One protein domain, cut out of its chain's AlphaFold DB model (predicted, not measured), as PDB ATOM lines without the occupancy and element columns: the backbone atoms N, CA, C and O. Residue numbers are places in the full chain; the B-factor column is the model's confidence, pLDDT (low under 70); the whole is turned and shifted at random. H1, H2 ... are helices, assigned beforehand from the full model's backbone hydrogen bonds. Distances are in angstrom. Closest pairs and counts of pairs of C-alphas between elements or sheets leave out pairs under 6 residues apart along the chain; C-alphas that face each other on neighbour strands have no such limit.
ATOM      1  N   THR A 123     142.143 180.847 279.582       91.56
ATOM      2  CA  THR A 123     141.756 180.949 278.171       91.56
ATOM      3  C   THR A 123     140.415 181.663 278.080       91.56
ATOM      4  O   THR A 123     139.461 181.258 278.746       91.56
ATOM      5  N   ALA A 124     140.330 182.707 277.259       87.56
ATOM      6  CA  ALA A 124     139.057 183.327 276.920       87.56
ATOM      7  C   ALA A 124     138.210 182.297 276.158       87.56
ATOM      8  O   ALA A 124     138.578 181.860 275.071       87.56
ATOM      9  N   ASN A 125     137.122 181.838 276.770       77.12
ATOM     10  CA  ASN A 125     136.312 180.726 276.272       77.12
ATOM     11  C   ASN A 125     134.839 181.098 276.071       77.12
ATOM     12  O   ASN A 125     133.999 180.204 275.939       77.12
ATOM     13  N   ASP A 126     134.529 182.391 276.046       72.81
ATOM     14  CA  ASP A 126     133.187 182.860 275.743       72.81
ATOM     15  C   ASP A 126     132.991 182.952 274.225       72.81
ATOM     16  O   ASP A 126     133.881 183.372 273.486       72.81
ATOM     17  N   LYS A 127     131.817 182.535 273.751       69.94
ATOM     18  CA  LYS A 127     131.464 182.631 272.330       69.94
ATOM     19  C   LYS A 127     131.133 184.066 271.921       69.94
ATOM     20  O   LYS A 127     131.116 184.340 270.725       69.94
ATOM     21  N   GLU A 128     130.877 184.937 272.896       67.31
ATOM     22  CA  GLU A 128     130.438 186.322 272.701       67.31
ATOM     23  C   GLU A 128     131.509 187.362 273.093       67.31
ATOM     24  O   GLU A 128     131.230 188.555 273.086       67.31
ATOM     25  N   GLY A 129     132.741 186.944 273.425       72.81
ATOM     26  CA  GLY A 129     133.862 187.858 273.690       72.81
ATOM     27  C   GLY A 129     134.636 187.559 274.978       72.81
ATOM     28  O   GLY A 129     134.942 186.413 275.298       72.81
ATOM     29  N   LEU A 130     135.023 188.598 275.722       81.06
ATOM     30  CA  LEU A 130     135.598 188.450 277.065       81.06
ATOM     31  C   LEU A 130     134.482 188.461 278.109       81.06
ATOM     32  O   LEU A 130     133.643 189.352 278.070       81.06
ATOM     33  N   ASN A 131     134.509 187.549 279.081       85.81
ATOM     34  CA  ASN A 131     133.597 187.632 280.226       85.81
ATOM     35  C   ASN A 131     133.931 188.831 281.139       85.81
ATOM     36  O   ASN A 131     135.049 189.355 281.110       85.81
ATOM     37  N   ASP A 132     132.989 189.214 282.002       85.25
ATOM     38  CA  ASP A 132     133.087 190.390 282.883       85.25
ATOM     39  C   ASP A 132     134.356 190.427 283.743       85.25
ATOM     40  O   ASP A 132     134.998 191.469 283.884       85.25
ATOM     41  N   ASN A 133     134.783 189.280 284.278       88.19
ATOM     42  CA  ASN A 133     135.993 189.209 285.097       88.19
ATOM     43  C   ASN A 133     137.252 189.528 284.278       88.19
ATOM     44  O   ASN A 133     138.140 190.241 284.753       88.19
ATOM     45  N   LEU A 134     137.338 189.015 283.046       90.00
ATOM     46  CA  LEU A 134     138.458 189.290 282.144       90.00
ATOM     47  C   LEU A 134     138.403 190.722 281.593       90.00
ATOM     48  O   LEU A 134     139.452 191.359 281.492       90.00
ATOM     49  N   ARG A 135     137.205 191.254 281.308       88.00
ATOM     50  CA  ARG A 135     137.004 192.662 280.917       88.00
ATOM     51  C   ARG A 135     137.462 193.611 282.014       88.00
ATOM     52  O   ARG A 135     138.255 194.510 281.755       88.00
ATOM     53  N   LYS A 136     137.036 193.377 283.255       89.06
ATOM     54  CA  LYS A 136     137.463 194.184 284.402       89.06
ATOM     55  C   LYS A 136     138.977 194.138 284.588       89.06
ATOM     56  O   LYS A 136     139.603 195.182 284.738       89.06
ATOM     57  N   LYS A 137     139.577 192.945 284.492       92.00
ATOM     58  CA  LYS A 137     141.038 192.771 284.544       92.00
ATOM     59  C   LYS A 137     141.747 193.579 283.446       92.00
ATOM     60  O   LYS A 137     142.742 194.238 283.737       92.00
ATOM     61  N   LEU A 138     141.237 193.554 282.210       92.69
ATOM     62  CA  LEU A 138     141.756 194.363 281.103       92.69
ATOM     63  C   LEU A 138     141.695 195.860 281.425       92.69
ATOM     64  O   LEU A 138     142.718 196.533 281.332       92.69
ATOM     65  N   VAL A 139     140.525 196.363 281.824       91.75
ATOM     66  CA  VAL A 139     140.307 197.782 282.152       91.75
ATOM     67  C   VAL A 139     141.251 198.235 283.264       91.75
ATOM     68  O   VAL A 139     141.974 199.218 283.097       91.75
ATOM     69  N   ASP A 140     141.306 197.482 284.364       92.44
ATOM     70  CA  ASP A 140     142.137 197.801 285.527       92.44
ATOM     71  C   ASP A 140     143.624 197.905 285.148       92.44
ATOM     72  O   ASP A 140     144.317 198.832 285.573       92.44
ATOM     73  N   VAL A 141     144.122 196.981 284.319       94.25
ATOM     74  CA  VAL A 141     145.533 196.953 283.908       94.25
ATOM     75  C   VAL A 141     145.839 197.982 282.823       94.25
ATOM     76  O   VAL A 141     146.895 198.609 282.869       94.25
ATOM     77  N   VAL A 142     144.963 198.202 281.844       93.50
ATOM     78  CA  VAL A 142     145.189 199.234 280.817       93.50
ATOM     79  C   VAL A 142     145.227 200.623 281.454       93.50
ATOM     80  O   VAL A 142     146.136 201.405 281.168       93.50
ATOM     81  N   ASN A 143     144.317 200.895 282.389       91.75
ATOM     82  CA  ASN A 143     144.180 202.211 283.008       91.75
ATOM     83  C   ASN A 143     145.211 202.487 284.110       91.75
ATOM     84  O   ASN A 143     145.408 203.641 284.495       91.75
ATOM     85  N   SER A 144     145.904 201.465 284.621       90.88
ATOM     86  CA  SER A 144     146.850 201.627 285.730       90.88
ATOM     87  C   SER A 144     148.079 202.467 285.386       90.88
ATOM     88  O   SER A 144     148.729 203.008 286.278       90.88
ATOM     89  N   ARG A 145     148.455 202.523 284.102       89.12
ATOM     90  CA  ARG A 145     149.512 203.404 283.595       89.12
ATOM     91  C   ARG A 145     149.316 203.667 282.112       89.12
ATOM     92  O   ARG A 145     149.048 202.747 281.346       89.12
ATOM     93  N   THR A 146     149.602 204.895 281.688       88.81
ATOM     94  CA  THR A 146     149.501 205.334 280.288       88.81
ATOM     95  C   THR A 146     150.173 204.367 279.309       88.81
ATOM     96  O   THR A 146     149.621 204.053 278.258       88.81
ATOM     97  N   ARG A 147     151.345 203.824 279.673       91.12
ATOM     98  CA  ARG A 147     152.090 202.879 278.826       91.12
ATOM     99  C   ARG A 147     151.303 201.615 278.483       91.12
ATOM    100  O   ARG A 147     151.448 201.130 277.369       91.12
ATOM    101  N   ASN A 148     150.477 201.097 279.391       92.88
ATOM    102  CA  ASN A 148     149.706 199.883 279.117       92.88
ATOM    103  C   ASN A 148     148.691 200.115 277.993       92.88
ATOM    104  O   ASN A 148     148.565 199.252 277.135       92.88
ATOM    105  N   GLY A 149     148.081 201.301 277.923       91.31
ATOM    106  CA  GLY A 149     147.248 201.703 276.789       91.31
ATOM    107  C   GLY A 149     147.990 201.693 275.454       91.31
ATOM    108  O   GLY A 149     147.502 201.132 274.480       91.31
ATOM    109  N   HIS A 150     149.210 202.234 275.404       92.19
ATOM    110  CA  HIS A 150     150.013 202.191 274.176       92.19
ATOM    111  C   HIS A 150     150.407 200.768 273.767       92.19
ATOM    112  O   HIS A 150     150.377 200.458 272.581       92.19
ATOM    113  N   ILE A 151     150.781 199.909 274.723       93.19
ATOM    114  CA  ILE A 151     151.121 198.505 274.432       93.19
ATOM    115  C   ILE A 151     149.879 197.766 273.921       93.19
ATOM    116  O   ILE A 151     149.967 197.030 272.944       93.19
ATOM    117  N   PHE A 152     148.729 198.001 274.558       92.69
ATOM    118  CA  PHE A 152     147.452 197.419 274.169       92.69
ATOM    119  C   PHE A 152     147.054 197.796 272.737       92.69
ATOM    120  O   PHE A 152     146.722 196.913 271.956       92.69
ATOM    121  N   MET A 153     147.159 199.075 272.362       89.75
ATOM    122  CA  MET A 153     146.872 199.513 270.988       89.75
ATOM    123  C   MET A 153     147.874 198.952 269.977       89.75
ATOM    124  O   MET A 153     147.492 198.576 268.876       89.75
ATOM    125  N   ALA A 154     149.153 198.865 270.350       90.69
ATOM    126  CA  ALA A 154     150.202 198.375 269.461       90.69
ATOM    127  C   ALA A 154     150.007 196.904 269.060       90.69
ATOM    128  O   ALA A 154     150.256 196.550 267.907       90.69
ATOM    129  N   ASP A 155     149.590 196.061 270.010       91.62
ATOM    130  CA  ASP A 155     149.224 194.663 269.781       91.62
ATOM    131  C   ASP A 155     148.401 194.129 270.968       91.62
ATOM    132  O   ASP A 155     148.936 193.697 271.998       91.62
ATOM    133  N   HIS A 156     147.076 194.156 270.828       88.56
ATOM    134  CA  HIS A 156     146.163 193.751 271.895       88.56
ATOM    135  C   HIS A 156     146.259 192.247 272.205       88.56
ATOM    136  O   HIS A 156     146.175 191.859 273.371       88.56
ATOM    137  N   VAL A 157     146.499 191.390 271.205       89.44
ATOM    138  CA  VAL A 157     146.614 189.931 271.399       89.44
ATOM    139  C   VAL A 157     147.847 189.600 272.235       89.44
ATOM    140  O   VAL A 157     147.777 188.822 273.200       89.44
ATOM    141  N   ARG A 158     148.984 190.232 271.923       92.25
ATOM    142  CA  ARG A 158     150.187 190.120 272.755       92.25
ATOM    143  C   ARG A 158     149.973 190.722 274.131       92.25
ATOM    144  O   ARG A 158     150.414 190.127 275.107       92.25
ATOM    145  N   PHE A 159     149.248 191.831 274.250       94.12
ATOM    146  CA  PHE A 159     148.932 192.406 275.556       94.12
ATOM    147  C   PHE A 159     148.193 191.413 276.471       94.12
ATOM    148  O   PHE A 159     148.597 191.226 277.622       94.12
ATOM    149  N   PHE A 160     147.176 190.704 275.966       93.81
ATOM    150  CA  PHE A 160     146.464 189.678 276.742       93.81
ATOM    151  C   PHE A 160     147.390 188.578 277.253       93.81
ATOM    152  O   PHE A 160     147.413 188.276 278.449       93.81
ATOM    153  N   SER A 161     148.184 188.000 276.360       93.25
ATOM    154  CA  SER A 161     149.045 186.874 276.716       93.25
ATOM    155  C   SER A 161     150.235 187.298 277.584       93.25
ATOM    156  O   SER A 161     150.562 186.630 278.563       93.25
ATOM    157  N   GLU A 162     150.866 188.431 277.276       93.50
ATOM    158  CA  GLU A 162     152.123 188.852 277.892       93.50
ATOM    159  C   GLU A 162     151.944 189.737 279.132       93.50
ATOM    160  O   GLU A 162     152.876 189.813 279.934       93.50
ATOM    161  N   PHE A 163     150.787 190.380 279.329       94.88
ATOM    162  CA  PHE A 163     150.531 191.274 280.472       94.88
ATOM    163  C   PHE A 163     149.319 190.880 281.323       94.88
ATOM    164  O   PHE A 163     149.251 191.323 282.473       94.88
ATOM    165  N   LEU A 164     148.412 190.031 280.819       95.56
ATOM    166  CA  LEU A 164     147.232 189.549 281.559       95.56
ATOM    167  C   LEU A 164     147.205 188.026 281.795       95.56
ATOM    168  O   LEU A 164     146.394 187.562 282.591       95.56
ATOM    169  N   ASN A 165     148.097 187.261 281.151       95.31
ATOM    170  CA  ASN A 165     148.149 185.789 281.145       95.31
ATOM    171  C   ASN A 165     146.857 185.163 280.600       95.31
ATOM    172  O   ASN A 165     146.428 184.089 281.026       95.31
ATOM    173  N   ILE A 166     146.224 185.868 279.661       94.44
ATOM    174  CA  ILE A 166     145.001 185.436 279.001       94.44
ATOM    175  C   ILE A 166     145.364 184.936 277.607       94.44
ATOM    176  O   ILE A 166     145.919 185.662 276.786       94.44
ATOM    177  N   GLU A 167     145.028 183.686 277.334       92.38
ATOM    178  CA  GLU A 167     145.063 183.128 275.993       92.38
ATOM    179  C   GLU A 167     143.762 183.488 275.277       92.38
ATOM    180  O   GLU A 167     142.679 183.093 275.711       92.38
ATOM    181  N   VAL A 168     143.871 184.257 274.196       88.81
ATOM    182  CA  VAL A 168     142.726 184.699 273.398       88.81
ATOM    183  C   VAL A 168     142.685 183.884 272.104       88.81
ATOM    184  O   VAL A 168     143.605 184.001 271.294       88.81
ATOM    185  N   PRO A 169     141.651 183.051 271.888       89.69
ATOM    186  CA  PRO A 169     141.442 182.370 270.616       89.69
ATOM    187  C   PRO A 169     141.280 183.356 269.456       89.69
ATOM    188  O   PRO A 169     140.700 184.428 269.621       89.69
ATOM    189  N   GLU A 170     141.704 182.952 268.259       87.50
ATOM    190  CA  GLU A 170     141.681 183.782 267.043       87.50
ATOM    191  C   GLU A 170     140.301 184.393 266.743       87.50
ATOM    192  O   GLU A 170     140.209 185.554 266.355       87.50
ATOM    193  N   ILE A 171     139.220 183.643 266.988       86.56
ATOM    194  CA  ILE A 171     137.843 184.122 266.789       86.56
ATOM    195  C   ILE A 171     137.554 185.336 267.683       86.56
ATOM    196  O   ILE A 171     137.059 186.349 267.196       86.56
ATOM    197  N   ILE A 172     137.910 185.252 268.970       84.56
ATOM    198  CA  ILE A 172     137.709 186.342 269.933       84.56
ATOM    199  C   ILE A 172     138.630 187.516 269.586       84.56
ATOM    200  O   ILE A 172     138.186 188.658 269.586       84.56
ATOM    201  N   ALA A 173     139.886 187.252 269.214       84.94
ATOM    202  CA  ALA A 173     140.811 188.301 268.780       84.94
ATOM    203  C   ALA A 173     140.279 189.070 267.554       84.94
ATOM    204  O   ALA A 173     140.331 190.300 267.521       84.94
ATOM    205  N   SER A 174     139.710 188.366 266.568       84.06
ATOM    206  CA  SER A 174     139.097 189.003 265.397       84.06
ATOM    207  C   SER A 174     137.885 189.853 265.773       84.06
ATOM    208  O   SER A 174     137.776 190.967 265.265       84.06
ATOM    209  N   MET A 175     137.012 189.364 266.663       82.31
ATOM    210  CA  MET A 175     135.872 190.138 267.176       82.31
ATOM    211  C   MET A 175     136.345 191.433 267.841       82.31
ATOM    212  O   MET A 175     135.907 192.514 267.461       82.31
ATOM    213  N   MET A 176     137.331 191.349 268.738       79.62
ATOM    214  CA  MET A 176     137.887 192.525 269.415       79.62
ATOM    215  C   MET A 176     138.535 193.521 268.448       79.62
ATOM    216  O   MET A 176     138.384 194.728 268.603       79.62
ATOM    217  N   THR A 177     139.240 193.027 267.428       81.44
ATOM    218  CA  THR A 177     139.858 193.891 266.409       81.44
ATOM    219  C   THR A 177     138.797 194.668 265.620       81.44
ATOM    220  O   THR A 177     139.032 195.816 265.247       81.44
ATOM    221  N   GLU A 178     137.644 194.047 265.346       79.75
ATOM    222  CA  GLU A 178     136.506 194.694 264.679       79.75
ATOM    223  C   GLU A 178     135.817 195.708 265.589       79.75
ATOM    224  O   GLU A 178     135.627 196.849 265.175       79.75
ATOM    225  N   GLU A 179     135.503 195.326 266.828       77.00
ATOM    226  CA  GLU A 179     134.862 196.204 267.818       77.00
ATOM    227  C   GLU A 179     135.702 197.449 268.120       77.00
ATOM    228  O   GLU A 179     135.169 198.546 268.262       77.00
ATOM    229  N   MET A 180     137.026 197.298 268.173       73.25
ATOM    230  CA  MET A 180     137.961 198.392 268.451       73.25
ATOM    231  C   MET A 180     138.377 199.173 267.197       73.25
ATOM    232  O   MET A 180     139.216 200.064 267.298       73.25
ATOM    233  N   LEU A 181     137.825 198.839 266.022       68.88
ATOM    234  CA  LEU A 181     138.122 199.482 264.734       68.88
ATOM    235  C   LEU A 181     139.624 199.494 264.362       68.88
ATOM    236  O   LEU A 181     140.079 200.333 263.589       68.88
ATOM    237  N   LEU A 182     140.406 198.524 264.849       68.94
ATOM    238  CA  LEU A 182     141.873 198.498 264.694       68.94
ATOM    239  C   LEU A 182     142.341 198.037 263.303       68.94
ATOM    240  O   LEU A 182     143.518 198.172 262.964       68.94
ATOM    241  N   LYS A 183     141.441 197.474 262.482       61.25
ATOM    242  CA  LYS A 183     141.779 196.908 261.161       61.25
ATOM    243  C   LYS A 183     142.271 197.955 260.153       61.25
ATOM    244  O   LYS A 183     142.947 197.587 259.195       61.25
ATOM    245  N   GLU A 184     141.960 199.234 260.354       59.25
ATOM    246  CA  GLU A 184     142.290 200.310 259.406       59.25
ATOM    247  C   GLU A 184     143.643 200.994 259.691       59.25
ATOM    248  O   GLU A 184     144.141 201.737 258.847       59.25
ATOM    249  N   GLU A 185     144.292 200.702 260.828       61.38
ATOM    250  CA  GLU A 185     145.438 201.482 261.335       61.38
ATOM    251  C   GLU A 185     146.822 200.824 261.160       61.38
ATOM    252  O   GLU A 185     147.821 201.307 261.692       61.38
ATOM    253  N   GLY A 186     146.932 199.727 260.401       66.69
ATOM    254  CA  GLY A 186     148.221 199.043 260.205       66.69
ATOM    255  C   GLY A 186     148.731 198.316 261.459       66.69
ATOM    256  O   GLY A 186     149.939 198.210 261.670       66.69
ATOM    257  N   LEU A 187     147.797 197.831 262.279       79.44
ATOM    258  CA  LEU A 187     148.018 197.036 263.482       79.44
ATOM    259  C   LEU A 187     147.907 195.521 263.195       79.44
ATOM    260  O   LEU A 187     147.174 195.132 262.283       79.44
ATOM    261  N   PRO A 188     148.574 194.648 263.974       86.19
ATOM    262  CA  PRO A 188     149.551 194.973 265.014       86.19
ATOM    263  C   PRO A 188     150.834 195.566 264.420       86.19
ATOM    264  O   PRO A 188     151.182 195.321 263.263       86.19
ATOM    265  N   VAL A 189     151.554 196.353 265.218       88.94
ATOM    266  CA  VAL A 189     152.841 196.919 264.791       88.94
ATOM    267  C   VAL A 189     153.917 195.833 264.683       88.94
ATOM    268  O   VAL A 189     153.797 194.750 265.253       88.94
ATOM    269  N   ASN A 190     155.013 196.121 263.976       90.94
ATOM    270  CA  ASN A 190     156.135 195.184 263.908       90.94
ATOM    271  C   ASN A 190     156.821 194.986 265.278       90.94
ATOM    272  O   ASN A 190     156.693 195.800 266.193       90.94
ATOM    273  N   GLU A 191     157.586 193.901 265.399       90.69
ATOM    274  CA  GLU A 191     158.203 193.481 266.661       90.69
ATOM    275  C   GLU A 191     159.139 194.541 267.269       90.69
ATOM    276  O   GLU A 191     159.066 194.810 268.468       90.69
ATOM    277  N   GLU A 192     159.980 195.178 266.451       91.25
ATOM    278  CA  GLU A 192     160.908 196.224 266.895       91.25
ATOM    279  C   GLU A 192     160.156 197.405 267.525       91.25
ATOM    280  O   GLU A 192     160.494 197.854 268.626       91.25
ATOM    281  N   LEU A 193     159.090 197.862 266.864       91.38
ATOM    282  CA  LEU A 193     158.256 198.956 267.346       91.38
ATOM    283  C   LEU A 193     157.511 198.562 268.623       91.38
ATOM    284  O   LEU A 193     157.477 199.340 269.578       91.38
ATOM    285  N   PHE A 194     156.968 197.344 268.680       92.25
ATOM    286  CA  PHE A 194     156.284 196.839 269.867       92.25
ATOM    287  C   PHE A 194     157.203 196.863 271.095       92.25
ATOM    288  O   PHE A 194     156.843 197.423 272.133       92.25
ATOM    289  N   TYR A 195     158.431 196.344 270.983       90.81
ATOM    290  CA  TYR A 195     159.389 196.381 272.092       90.81
ATOM    291  C   TYR A 195     159.819 197.801 272.459       90.81
ATOM    292  O   TYR A 195     159.983 198.108 273.645       90.81
ATOM    293  N   ALA A 196     159.966 198.693 271.479       90.19
ATOM    294  CA  ALA A 196     160.261 200.096 271.748       90.19
ATOM    295  C   ALA A 196     159.119 200.781 272.533       90.19
ATOM    296  O   ALA A 196     159.397 201.582 273.430       90.19
ATOM    297  N   ILE A 197     157.854 200.420 272.279       91.69
ATOM    298  CA  ILE A 197     156.687 200.884 273.056       91.69
ATOM    299  C   ILE A 197     156.685 200.281 274.468       91.69
ATOM    300  O   ILE A 197     156.554 201.011 275.454       91.69
ATOM    301  N   VAL A 198     156.886 198.965 274.598       90.94
ATOM    302  CA  VAL A 198     156.920 198.259 275.896       90.94
ATOM    303  C   VAL A 198     157.992 198.840 276.826       90.94
ATOM    304  O   VAL A 198     157.744 199.101 278.009       90.94
ATOM    305  N   THR A 199     159.181 199.100 276.287       87.25
ATOM    306  CA  THR A 199     160.305 199.697 277.028       87.25
ATOM    307  C   THR A 199     160.135 201.201 277.256       87.25
ATOM    308  O   THR A 199     160.733 201.754 278.183       87.25
ATOM    309  N   GLY A 200     159.228 201.845 276.514       85.94
ATOM    310  CA  GLY A 200     158.900 203.265 276.622       85.94
ATOM    311  C   GLY A 200     159.859 204.197 275.906       85.94
ATOM    312  O   GLY A 200     159.890 205.381 276.231       85.94
ATOM    313  N   ASN A 201     160.641 203.670 274.965       86.06
ATOM    314  CA  ASN A 201     161.479 204.474 274.080       86.06
ATOM    315  C   ASN A 201     160.629 205.291 273.101       86.06
ATOM    316  O   ASN A 201     161.043 206.365 272.675       86.06
ATOM    317  N   ILE A 202     159.440 204.786 272.769       87.75
ATOM    318  CA  ILE A 202     158.450 205.466 271.938       87.75
ATOM    319  C   ILE A 202     157.050 205.317 272.543       87.75
ATOM    320  O   ILE A 202     156.789 204.424 273.351       87.75
ATOM    321  N   GLN A 203     156.147 206.195 272.126       85.62
ATOM    322  CA  GLN A 203     154.714 206.087 272.379       85.62
ATOM    323  C   GLN A 203     154.018 205.616 271.102       85.62
ATOM    324  O   GLN A 203     154.491 205.897 270.000       85.62
ATOM    325  N   PHE A 204     152.896 204.911 271.248       81.81
ATOM    326  CA  PHE A 204     152.034 204.615 270.105       81.81
ATOM    327  C   PHE A 204     151.508 205.932 269.506       81.81
ATOM    328  O   PHE A 204     151.084 206.811 270.259       81.81
ATOM    329  N   TYR A 205     151.608 206.085 268.183       74.25
ATOM    330  CA  TYR A 205     151.433 207.363 267.488       74.25
ATOM    331  C   TYR A 205     150.079 208.028 267.776       74.25
ATOM    332  O   TYR A 205     149.049 207.369 267.807       74.25
ATOM    333  N   GLY A 206     150.090 209.354 267.951       68.12
ATOM    334  CA  GLY A 206     148.877 210.186 268.000       68.12
ATOM    335  C   GLY A 206     148.027 210.073 269.270       68.12
ATOM    336  O   GLY A 206     147.087 210.846 269.426       68.12
ATOM    337  N   MET A 207     148.361 209.168 270.188       75.81
ATOM    338  CA  MET A 207     147.615 208.953 271.425       75.81
ATOM    339  C   MET A 207     148.421 209.459 272.620       75.81
ATOM    340  O   MET A 207     149.550 209.033 272.810       75.81
ATOM    341  N   GLU A 208     147.862 210.341 273.452       78.44
ATOM    342  CA  GLU A 208     148.523 210.773 274.700       78.44
ATOM    343  C   GLU A 208     148.203 209.843 275.876       78.44
ATOM    344  O   GLU A 208     149.052 209.576 276.728       78.44
ATOM    345  N   LYS A 209     146.963 209.347 275.925       82.81
ATOM    346  CA  LYS A 209     146.457 208.435 276.950       82.81
ATOM    347  C   LYS A 209     145.298 207.629 276.371       82.81
ATOM    348  O   LYS A 209     144.453 208.190 275.683       82.81
ATOM    349  N   LEU A 210     145.250 206.340 276.702       84.25
ATOM    350  CA  LEU A 210     144.054 205.515 276.561       84.25
ATOM    351  C   LEU A 210     143.438 205.312 277.940       84.25
ATOM    352  O   LEU A 210     144.158 205.058 278.908       84.25
ATOM    353  N   GLU A 211     142.120 205.397 278.015       85.50
ATOM    354  CA  GLU A 211     141.352 205.033 279.194       85.50
ATOM    355  C   GLU A 211     140.159 204.199 278.740       85.50
ATOM    356  O   GLU A 211     139.327 204.667 277.967       85.50
ATOM    357  N   LEU A 212     140.114 202.942 279.176       85.19
ATOM    358  CA  LEU A 212     138.990 202.054 278.912       85.19
ATOM    359  C   LEU A 212     137.913 202.300 279.965       85.19
ATOM    360  O   LEU A 212     138.201 202.308 281.163       85.19
ATOM    361  N   ILE A 213     136.674 202.491 279.527       79.75
ATOM    362  CA  ILE A 213     135.523 202.699 280.407       79.75
ATOM    363  C   ILE A 213     134.722 201.395 280.437       79.75
ATOM    364  O   ILE A 213     134.501 200.774 279.401       79.75
ATOM    365  N   TYR A 214     134.328 200.951 281.630       66.69
ATOM    366  CA  TYR A 214     133.435 199.800 281.786       66.69
ATOM    367  C   TYR A 214     132.018 200.218 281.370       66.69
ATOM    368  O   TYR A 214     131.566 201.264 281.827       66.69
ATOM    369  N   GLU A 215     131.321 199.431 280.544       58.28
ATOM    370  CA  GLU A 215     130.010 199.796 279.964       58.28
ATOM    371  C   GLU A 215     128.960 200.224 281.006       58.28
ATOM    372  O   GLU A 215     128.151 201.100 280.728       58.28
TER     373      GLU A 215
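Overview. This is residues 123 to 215 of the 238 residues of an uncharacterized protein of Cyclobacterium xiamenense (UniProt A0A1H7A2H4). Picture a small cluster of helices in which H1 and H2 make a corner at their link, H3 folds back from the far end of H2 so that its last residue, Leu 164, comes near Leu 138 of H1, and H5 runs side by side with H2 in the opposite direction. H4 lies toward one end of the longest axis and H5 toward the other, while the unnamed tail, residues 200 to 215, runs back past H2 and along H1. The printed part has 93 residues, with five named helices, H1 to H5 in chain order, and no named strand; the class is all helix. The whole is compact, with a radius of gyration of the C-alphas of 12.6 A, and spans 36 by 25 by 22 A.

Along the chain. Start at Thr 123 and read on to C-alpha 132 at (133.087, 190.390, 282.883), where H1, residues 132 to 143, begins; it runs 16.2 A to C-alpha 143 at (144.180, 202.211, 283.008). Next come H2, residues 146 to 154, 12.9 A long, and H3, residues 156 to 164, 10.6 A long. H4, residues 170 to 179, measures 14.2 A. H5, residues 191 to 199, runs 12.3 A and ends at C-alpha 199 at (160.305, 199.697, 277.028).

Arrangement. Begin with H2, the hub, which touches three helices. H1 touches it only at the corner by their link, with residues 141 to 143 alone; the closest C-alphas are those of Val 142 and Asn 148, 4.9 A apart, and the tilt is steep at 64 degrees, opposite ways. H3 only just touches H2, only at the corner, with 3 pairs of C-alphas within 8 A; look at Phe 152 and Phe 159, the closest C-alphas at 5.4 A. H5 touches H2 at a shallow tilt of 12 degrees, opposite ways, closest at the C-alphas of Ile 151 and Val 198, 6.0 A apart. H1 touches H3 with residues 137 to 141 alone, about perpendicular at 88 degrees; the closest C-alphas are those of Leu 138 and Leu 164, 7.3 A apart. H4 touches no helix: it is close to H3 but not clearly touching, and the closest C-alphas, those of Val 157 and Ala 173, are 6.6 A apart. H4 and H5 are apart. In H1, H2, H3, H4 and H5 every O i to N i+4 pair is within hydrogen-bond range.

Size, cuts and confidence. The two C-alphas farthest apart are those of Lys 127 and Asn 201, at 37.2 A. The printed part has no cut. The link from H4 to H5, 11 residues, is long; the other three links between helices are tight. The mean pLDDT of the printed part is 85.0; look for values under 70 at residues 127 to 128, 181 to 186, 206 and 214 to 215.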